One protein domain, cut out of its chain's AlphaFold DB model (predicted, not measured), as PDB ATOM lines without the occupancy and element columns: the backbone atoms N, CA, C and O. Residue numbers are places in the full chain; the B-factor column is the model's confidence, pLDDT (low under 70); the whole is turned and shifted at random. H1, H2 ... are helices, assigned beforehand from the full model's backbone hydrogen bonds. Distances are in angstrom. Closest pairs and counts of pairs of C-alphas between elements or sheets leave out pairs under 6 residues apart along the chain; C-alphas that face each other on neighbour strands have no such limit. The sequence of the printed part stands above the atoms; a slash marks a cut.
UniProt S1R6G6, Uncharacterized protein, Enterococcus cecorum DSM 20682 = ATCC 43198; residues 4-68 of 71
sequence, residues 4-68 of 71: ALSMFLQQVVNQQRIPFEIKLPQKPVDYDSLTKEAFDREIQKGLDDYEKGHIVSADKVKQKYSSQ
ATOM      1  N   ALA A   4     180.929 177.737 164.197       79.62
ATOM      2  CA  ALA A   4     180.040 176.575 164.188       79.62
ATOM      3  C   ALA A   4     180.103 175.781 165.506       79.62
ATOM      4  O   ALA A   4     179.081 175.334 166.013       79.62
ATOM      5  N   LEU A   5     181.294 175.663 166.104       81.75
ATOM      6  CA  LEU A   5     181.482 174.932 167.357       81.75
ATOM      7  C   LEU A   5     180.748 175.613 168.522       81.75
ATOM      8  O   LEU A   5     180.091 174.938 169.311       81.75
ATOM      9  N   SER A   6     180.799 176.948 168.593       83.75
ATOM     10  CA  SER A   6     180.046 177.713 169.596       83.75
ATOM     11  C   SER A   6     178.533 177.539 169.454       83.75
ATOM     12  O   SER A   6     177.845 177.403 170.462       83.75
ATOM     13  N   MET A   7     178.018 177.472 168.221       84.81
ATOM     14  CA  MET A   7     176.587 177.267 167.971       84.81
ATOM     15  C   MET A   7     176.120 175.875 168.429       84.81
ATOM     16  O   MET A   7     175.078 175.764 169.072       84.81
ATOM     17  N   PHE A   8     176.911 174.821 168.185       83.00
ATOM     18  CA  PHE A   8     176.578 173.464 168.641       83.00
ATOM     19  C   PHE A   8     176.541 173.343 170.165       83.00
ATOM     20  O   PHE A   8     175.623 172.734 170.713       83.00
ATOM     21  N   LEU A   9     177.509 173.938 170.864       87.19
ATOM     22  CA  LEU A   9     177.543 173.899 172.327       87.19
ATOM     23  C   LEU A   9     176.354 174.653 172.940       87.19
ATOM     24  O   LEU A   9     175.738 174.157 173.882       87.19
ATOM     25  N   GLN A  10     175.973 175.799 172.370       86.75
ATOM     26  CA  GLN A  10     174.767 176.521 172.786       86.75
ATOM     27  C   GLN A  10     173.496 175.693 172.571       86.75
ATOM     28  O   GLN A  10     172.612 175.695 173.425       86.75
ATOM     29  N   GLN A  11     173.412 174.947 171.468       83.56
ATOM     30  CA  GLN A  11     172.284 174.059 171.215       83.56
ATOM     31  C   GLN A  11     172.177 172.949 172.274       83.56
ATOM     32  O   GLN A  11     171.078 172.700 172.766       83.56
ATOM     33  N   VAL A  12     173.298 172.333 172.676       85.69
ATOM     34  CA  VAL A  12     173.319 171.310 173.741       85.69
ATOM     35  C   VAL A  12     172.825 171.883 175.064       85.69
ATOM     36  O   VAL A  12     171.978 171.274 175.714       85.69
ATOM     37  N   VAL A  13     173.322 173.059 175.455       87.75
ATOM     38  CA  VAL A  13     172.944 173.702 176.722       87.75
ATOM     39  C   VAL A  13     171.462 174.078 176.728       87.75
ATOM     40  O   VAL A  13     170.765 173.799 177.702       87.75
ATOM     41  N   ASN A  14     170.956 174.657 175.636       86.38
ATOM     42  CA  ASN A  14     169.576 175.137 175.576       86.38
ATOM     43  C   ASN A  14     168.552 174.007 175.402       86.38
ATOM     44  O   ASN A  14     167.463 174.082 175.962       86.38
ATOM     45  N   GLN A  15     168.867 172.984 174.602       84.38
ATOM     46  CA  GLN A  15     167.926 171.907 174.273       84.38
ATOM     47  C   GLN A  15     168.105 170.668 175.155       84.38
ATOM     48  O   GLN A  15     167.255 169.782 175.104       84.38
ATOM     49  N   GLN A  16     169.199 170.589 175.929       83.56
ATOM     50  CA  GLN A  16     169.596 169.425 176.736       83.56
ATOM     51  C   GLN A  16     169.590 168.120 175.929       83.56
ATOM     52  O   GLN A  16     169.243 167.046 176.419       83.56
ATOM     53  N   ARG A  17     169.933 168.224 174.644       81.31
ATOM     54  CA  ARG A  17     169.876 167.133 173.674       81.31
ATOM     55  C   ARG A  17     171.129 167.123 172.821       81.31
ATOM     56  O   ARG A  17     171.809 168.135 172.654       81.31
ATOM     57  N   ILE A  18     171.402 165.955 172.260       86.44
ATOM     58  CA  ILE A  18     172.474 165.758 171.294       86.44
ATOM     59  C   ILE A  18     172.036 166.386 169.956       86.44
ATOM     60  O   ILE A  18     170.957 166.055 169.468       86.44
ATOM     61  N   PRO A  19     172.834 167.284 169.344       78.31
ATOM     62  CA  PRO A  19     172.426 168.066 168.174       78.31
ATOM     63  C   PRO A  19     172.612 167.309 166.846       78.31
ATOM     64  O   PRO A  19     172.613 167.914 165.777       78.31
ATOM     65  N   PHE A  20     172.804 165.992 166.905       82.19
ATOM     66  CA  PHE A  20     173.017 165.119 165.758       82.19
ATOM     67  C   PHE A  20     172.224 163.824 165.917       82.19
ATOM     68  O   PHE A  20     171.965 163.358 167.026       82.19
ATOM     69  N   GLU A  21     171.854 163.235 164.784       77.75
ATOM     70  CA  GLU A  21     171.198 161.935 164.757       77.75
ATOM     71  C   GLU A  21     172.134 160.847 165.289       77.75
ATOM     72  O   GLU A  21     173.278 160.702 164.848       77.75
ATOM     73  N   ILE A  22     171.622 160.036 166.213       77.44
ATOM     74  CA  ILE A  22     172.321 158.849 166.694       77.44
ATOM     75  C   ILE A  22     172.113 157.748 165.656       77.44
ATOM     76  O   ILE A  22     171.064 157.109 165.601       77.44
ATOM     77  N   LYS A  23     173.120 157.519 164.814       72.81
ATOM     78  CA  LYS A  23     173.137 156.362 163.918       72.81
ATOM     79  C   LYS A  23     173.652 155.161 164.700       72.81
ATOM     80  O   LYS A  23     174.828 155.123 165.056       72.81
ATOM     81  N   LEU A  24     172.789 154.180 164.966       70.31
ATOM     82  CA  LEU A  24     173.273 152.879 165.419       70.31
ATOM     83  C   LEU A  24     174.109 152.264 164.282       70.31
ATOM     84  O   LEU A  24     173.617 152.197 163.153       70.31
ATOM     85  N   PRO A  25     175.350 151.814 164.548       69.94
ATOM     86  CA  PRO A  25     176.219 151.254 163.513       69.94
ATOM     87  C   PRO A  25     175.620 149.993 162.875       69.94
ATOM     88  O   PRO A  25     175.893 149.709 161.713       69.94
ATOM     89  N   GLN A  26     174.771 149.268 163.611       65.94
ATOM     90  CA  GLN A  26     173.913 148.204 163.098       65.94
ATOM     91  C   GLN A  26     172.563 148.280 163.810       65.94
ATOM     92  O   GLN A  26     172.518 148.413 165.036       65.94
ATOM     93  N   LYS A  27     171.463 148.222 163.055       66.06
ATOM     94  CA  LYS A  27     170.132 148.087 163.657       66.06
ATOM     95  C   LYS A  27     170.025 146.703 164.309       66.06
ATOM     96  O   LYS A  27     170.461 145.735 163.681       66.06
ATOM     97  N   PRO A  28     169.465 146.598 165.526       68.56
ATOM     98  CA  PRO A  28     169.080 145.311 166.084       68.56
ATOM     99  C   PRO A  28     168.213 144.562 165.073       68.56
ATOM    100  O   PRO A  28     167.400 145.165 164.374       68.56
ATOM    101  N   VAL A  29     168.439 143.260 164.959       68.69
ATOM    102  CA  VAL A  29     167.649 142.411 164.077       68.69
ATOM    103  C   VAL A  29     166.265 142.257 164.708       68.69
ATOM    104  O   VAL A  29     166.129 141.607 165.743       68.69
ATOM    105  N   ASP A  30     165.255 142.886 164.108       75.31
ATOM    106  CA  ASP A  30     163.874 142.806 164.584       75.31
ATOM    107  C   ASP A  30     163.264 141.462 164.184       75.31
ATOM    108  O   ASP A  30     163.082 141.183 162.995       75.31
ATOM    109  N   TYR A  31     162.916 140.644 165.181       71.25
ATOM    110  CA  TYR A  31     162.341 139.308 164.982       71.25
ATOM    111  C   TYR A  31     161.077 139.336 164.108       71.25
ATOM    112  O   TYR A  31     160.912 138.490 163.236       71.25
ATOM    113  N   ASP A  32     160.222 140.344 164.294       74.12
ATOM    114  CA  ASP A  32     158.951 140.493 163.569       74.12
ATOM    115  C   ASP A  32     159.141 140.802 162.071       74.12
ATOM    116  O   ASP A  32     158.281 140.521 161.241       74.12
ATOM    117  N   SER A  33     160.304 141.351 161.707       74.69
ATOM    118  CA  SER A  33     160.640 141.705 160.324       74.69
ATOM    119  C   SER A  33     161.338 140.582 159.550       74.69
ATOM    120  O   SER A  33     161.601 140.730 158.353       74.69
ATOM    121  N   LEU A  34     161.680 139.472 160.216       76.81
ATOM    122  CA  LEU A  34     162.493 138.419 159.620       76.81
ATOM    123  C   LEU A  34     161.670 137.429 158.796       76.81
ATOM    124  O   LEU A  34     160.639 136.914 159.222       76.81
ATOM    125  N   THR A  35     162.192 137.083 157.620       82.06
ATOM    126  CA  THR A  35     161.744 135.903 156.879       82.06
ATOM    127  C   THR A  35     162.264 134.634 157.558       82.06
ATOM    128  O   THR A  35     163.295 134.655 158.236       82.06
ATOM    129  N   LYS A  36     161.583 133.499 157.350       81.81
ATOM    130  CA  LYS A  36     161.983 132.206 157.936       81.81
ATOM    131  C   LYS A  36     163.438 131.836 157.619       81.81
ATOM    132  O   LYS A  36     164.174 131.454 158.512       81.81
ATOM    133  N   GLU A  37     163.877 132.062 156.385       82.69
ATOM    134  CA  GLU A  37     165.250 131.771 155.943       82.69
ATOM    135  C   GLU A  37     166.305 132.608 156.680       82.69
ATOM    136  O   GLU A  37     167.378 132.116 157.034       82.69
ATOM    137  N   ALA A  38     166.010 133.887 156.929       82.75
ATOM    138  CA  ALA A  38     166.898 134.756 157.687       82.75
ATOM    139  C   ALA A  38     166.964 134.325 159.159       82.75
ATOM    140  O   ALA A  38     168.038 134.377 159.754       82.75
ATOM    141  N   PHE A  39     165.845 133.856 159.717       84.56
ATOM    142  CA  PHE A  39     165.786 133.322 161.076       84.56
ATOM    143  C   PHE A  39     166.603 132.036 161.206       84.56
ATOM    144  O   PHE A  39     167.477 131.959 162.069       84.56
ATOM    145  N   ASP A  40     166.403 131.080 160.298       87.62
ATOM    146  CA  ASP A  40     167.141 129.814 160.283       87.62
ATOM    147  C   ASP A  40     168.656 130.056 160.186       87.62
ATOM    148  O   ASP A  40     169.444 129.405 160.873       87.62
ATOM    149  N   ARG A  41     169.079 131.067 159.412       87.44
ATOM    150  CA  ARG A  41     170.487 131.472 159.327       87.44
ATOM    151  C   ARG A  41     171.032 132.018 160.648       87.44
ATOM    152  O   ARG A  41     172.180 131.733 160.984       87.44
ATOM    153  N   GLU A  42     170.270 132.831 161.379       84.75
ATOM    154  CA  GLU A  42     170.718 133.339 162.685       84.75
ATOM    155  C   GLU A  42     170.760 132.223 163.744       84.75
ATOM    156  O   GLU A  42     171.691 132.184 164.546       84.75
ATOM    157  N   ILE A  43     169.826 131.265 163.701       88.19
ATOM    158  CA  ILE A  43     169.864 130.073 164.562       88.19
ATOM    159  C   ILE A  43     171.088 129.208 164.253       88.19
ATOM    160  O   ILE A  43     171.781 128.791 165.181       88.19
ATOM    161  N   GLN A  44     171.405 128.995 162.972       89.50
ATOM    162  CA  GLN A  44     172.584 128.227 162.578       89.50
ATOM    163  C   GLN A  44     173.873 128.844 163.131       89.50
ATOM    164  O   GLN A  44     174.700 128.126 163.679       89.50
ATOM    165  N   LYS A  45     174.018 130.176 163.089       87.31
ATOM    166  CA  LYS A  45     175.172 130.851 163.711       87.31
ATOM    167  C   LYS A  45     175.276 130.558 165.209       87.31
ATOM    168  O   LYS A  45     176.375 130.343 165.707       87.31
ATOM    169  N   GLY A  46     174.149 130.540 165.922       85.50
ATOM    170  CA  GLY A  46     174.119 130.200 167.345       85.50
ATOM    171  C   GLY A  46     174.539 128.753 167.625       85.50
ATOM    172  O   GLY A  46     175.253 128.500 168.594       85.50
ATOM    173  N   LEU A  47     174.140 127.813 166.762       89.38
ATOM    174  CA  LEU A  47     174.577 126.415 166.836       89.38
ATOM    175  C   LEU A  47     176.079 126.281 166.556       89.38
ATOM    176  O   LEU A  47     176.780 125.619 167.317       89.38
ATOM    177  N   ASP A  48     176.590 126.973 165.539       90.75
ATOM    178  CA  ASP A  48     178.020 126.982 165.219       90.75
ATOM    179  C   ASP A  48     178.858 127.564 166.377       90.75
ATOM    180  O   ASP A  48     179.957 127.087 166.666       90.75
ATOM    181  N   ASP A  49     178.360 128.600 167.058       86.62
ATOM    182  CA  ASP A  49     179.017 129.191 168.232       86.62
ATOM    183  C   ASP A  49     178.976 128.256 169.451       86.62
ATOM    184  O   ASP A  49     179.941 128.204 170.223       86.62
ATOM    185  N   TYR A  50     177.905 127.468 169.600       85.56
ATOM    186  CA  TYR A  50     177.820 126.406 170.600       85.56
ATOM    187  C   TYR A  50     178.859 125.307 170.338       85.56
ATOM    188  O   TYR A  50     179.592 124.937 171.257       85.56
ATOM    189  N   GLU A  51     178.989 124.840 169.091       88.00
ATOM    190  CA  GLU A  51     179.992 123.836 168.706       88.00
ATOM    191  C   GLU A  51     181.431 124.328 168.922       88.00
ATOM    192  O   GLU A  51     182.294 123.569 169.360       88.00
ATOM    193  N   LYS A  52     181.690 125.619 168.688       88.75
ATOM    194  CA  LYS A  52     182.994 126.259 168.950       88.75
ATOM    195  C   LYS A  52     183.269 126.510 170.437       88.75
ATOM    196  O   LYS A  52     184.362 126.955 170.788       88.75
ATOM    197  N   GLY A  53     182.305 126.244 171.321       85.81
ATOM    198  CA  GLY A  53     182.446 126.437 172.763       85.81
ATOM    199  C   GLY A  53     182.355 127.897 173.213       85.81
ATOM    200  O   GLY A  53     182.770 128.217 174.330       85.81
ATOM    201  N   HIS A  54     181.794 128.794 172.396       83.94
ATOM    202  CA  HIS A  54     181.537 130.195 172.752       83.94
ATOM    203  C   HIS A  54     180.308 130.332 173.667       83.94
ATOM    204  O   HIS A  54     179.360 131.061 173.389       83.94
ATOM    205  N   ILE A  55     180.327 129.622 174.795       82.94
ATOM    206  CA  ILE A  55     179.208 129.538 175.735       82.94
ATOM    207  C   ILE A  55     179.467 130.492 176.901       82.94
ATOM    208  O   ILE A  55     180.544 130.512 177.500       82.94
ATOM    209  N   VAL A  56     178.458 131.284 177.255       83.62
ATOM    210  CA  VAL A  56     178.511 132.189 178.405       83.62
ATOM    211  C   VAL A  56     177.557 131.672 179.475       83.62
ATOM    212  O   VAL A  56     176.375 131.467 179.220       83.62
ATOM    213  N   SER A  57     178.062 131.467 180.692       87.44
ATOM    214  CA  SER A  57     177.248 131.062 181.842       87.44
ATOM    215  C   SER A  57     176.194 132.117 182.186       87.44
ATOM    216  O   SER A  57     176.485 133.315 182.121       87.44
ATOM    217  N   ALA A  58     175.024 131.681 182.658       85.00
ATOM    218  CA  ALA A  58     173.910 132.558 183.026       85.00
ATOM    219  C   ALA A  58     174.318 133.697 183.985       85.00
ATOM    220  O   ALA A  58     173.900 134.836 183.793       85.00
ATOM    221  N   ASP A  59     175.209 133.432 184.945       85.62
ATOM    222  CA  ASP A  59     175.689 134.449 185.894       85.62
ATOM    223  C   ASP A  59     176.488 135.572 185.217       85.62
ATOM    224  O   ASP A  59     176.297 136.750 185.518       85.62
ATOM    225  N   LYS A  60     177.335 135.223 184.239       84.00
ATOM    226  CA  LYS A  60     178.103 136.193 183.436       84.00
ATOM    227  C   LYS A  60     177.190 137.019 182.534       84.00
ATOM    228  O   LYS A  60     177.417 138.215 182.370       84.00
ATOM    229  N   VAL A  61     176.154 136.399 181.965       85.44
ATOM    230  CA  VAL A  61     175.129 137.106 181.182       85.44
ATOM    231  C   VAL A  61     174.400 138.103 182.082       85.44
ATOM    232  O   VAL A  61     174.370 139.294 181.781       85.44
ATOM    233  N   LYS A  62     173.894 137.648 183.231       83.81
ATOM    234  CA  LYS A  62     173.190 138.492 184.198       83.81
ATOM    235  C   LYS A  62     174.043 139.681 184.640       83.81
ATOM    236  O   LYS A  62     173.558 140.801 184.588       83.81
ATOM    237  N   GLN A  63     175.310 139.459 184.985       86.19
ATOM    238  CA  GLN A  63     176.243 140.521 185.377       86.19
ATOM    239  C   GLN A  63     176.472 141.561 184.263       86.19
ATOM    240  O   GLN A  63     176.550 142.764 184.533       86.19
ATOM    241  N   LYS A  64     176.567 141.111 183.004       81.00
ATOM    242  CA  LYS A  64     176.768 141.980 181.836       81.00
ATOM    243  C   LYS A  64     175.570 142.902 181.598       81.00
ATOM    244  O   LYS A  64     175.766 144.089 181.345       81.00
ATOM    245  N   TYR A  65     174.352 142.373 181.705       77.94
ATOM    246  CA  TYR A  65     173.130 143.117 181.386       77.94
ATOM    247  C   TYR A  65     172.519 143.855 182.587       77.94
ATOM    248  O   TYR A  65     171.924 144.908 182.394       77.94
ATOM    249  N   SER A  66     172.749 143.412 183.828       74.00
ATOM    250  CA  SER A  66     172.315 144.151 185.027       74.00
ATOM    251  C   SER A  66     173.012 145.507 185.178       74.00
ATOM    252  O   SER A  66     172.489 146.407 185.823       74.00
ATOM    253  N   SER A  67     174.198 145.658 184.580       59.94
ATOM    254  CA  SER A  67     174.971 146.907 184.582       59.94
ATOM    255  C   SER A  67     174.577 147.861 183.443       59.94
ATOM    256  O   SER A  67     174.974 149.025 183.457       59.94
ATOM    257  N   GLN A  68     173.830 147.380 182.439       55.19
ATOM    258  CA  GLN A  68     173.376 148.178 181.291       55.19
ATOM    259  C   GLN A  68     172.039 148.889 181.529       55.19
ATOM    260  O   GLN A  68     171.747 149.833 180.807       55.19
TER     261      GLN A  68
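Overview. This is residues 4 to 68 of the 71 residues of an uncharacterized protein of Enterococcus cecorum DSM 20682 = ATCC 43198 (UniProt S1R6G6). The longest helix, H2, and the shorter H3 lie at one end of an open, strung-out model, and H1 lies alone at the other end of a long unnamed stretch, residues 16 to 35. No two helices pack on each other. The 65 printed residues hold three named helices, H1, H2 and H3 in chain order, and no named strand: the class is all helix. The whole is extended, with a radius of gyration of the C-alphas of 20.0 A, and elongated, spanning 54 by 32 by 19 A.

Along the chain. H2, residues 36 to 51, is 22.6 A long and begins at C-alpha 36 (161.983, 132.206, 157.936). H3 is residues 58 to 66, ending at C-alpha 66 (172.315, 144.151, 185.027). H1, residues 4 to 15, is 16.4 A long.

Arrangement. H2 is apart from H3 and from H1, and H1 and H3 are apart. In H1, H2 and H3 every O i to N i+4 pair is within hydrogen-bond range.

Size, cuts and confidence. The C-alphas farthest apart, of Ser 6 and Glu 51, are 53.9 A apart. The printed part has no cut. H1 to H2 is a long link, H2 to H3 a short one. Residues 25 to 29 and 67 to 68 have pLDDT under 70.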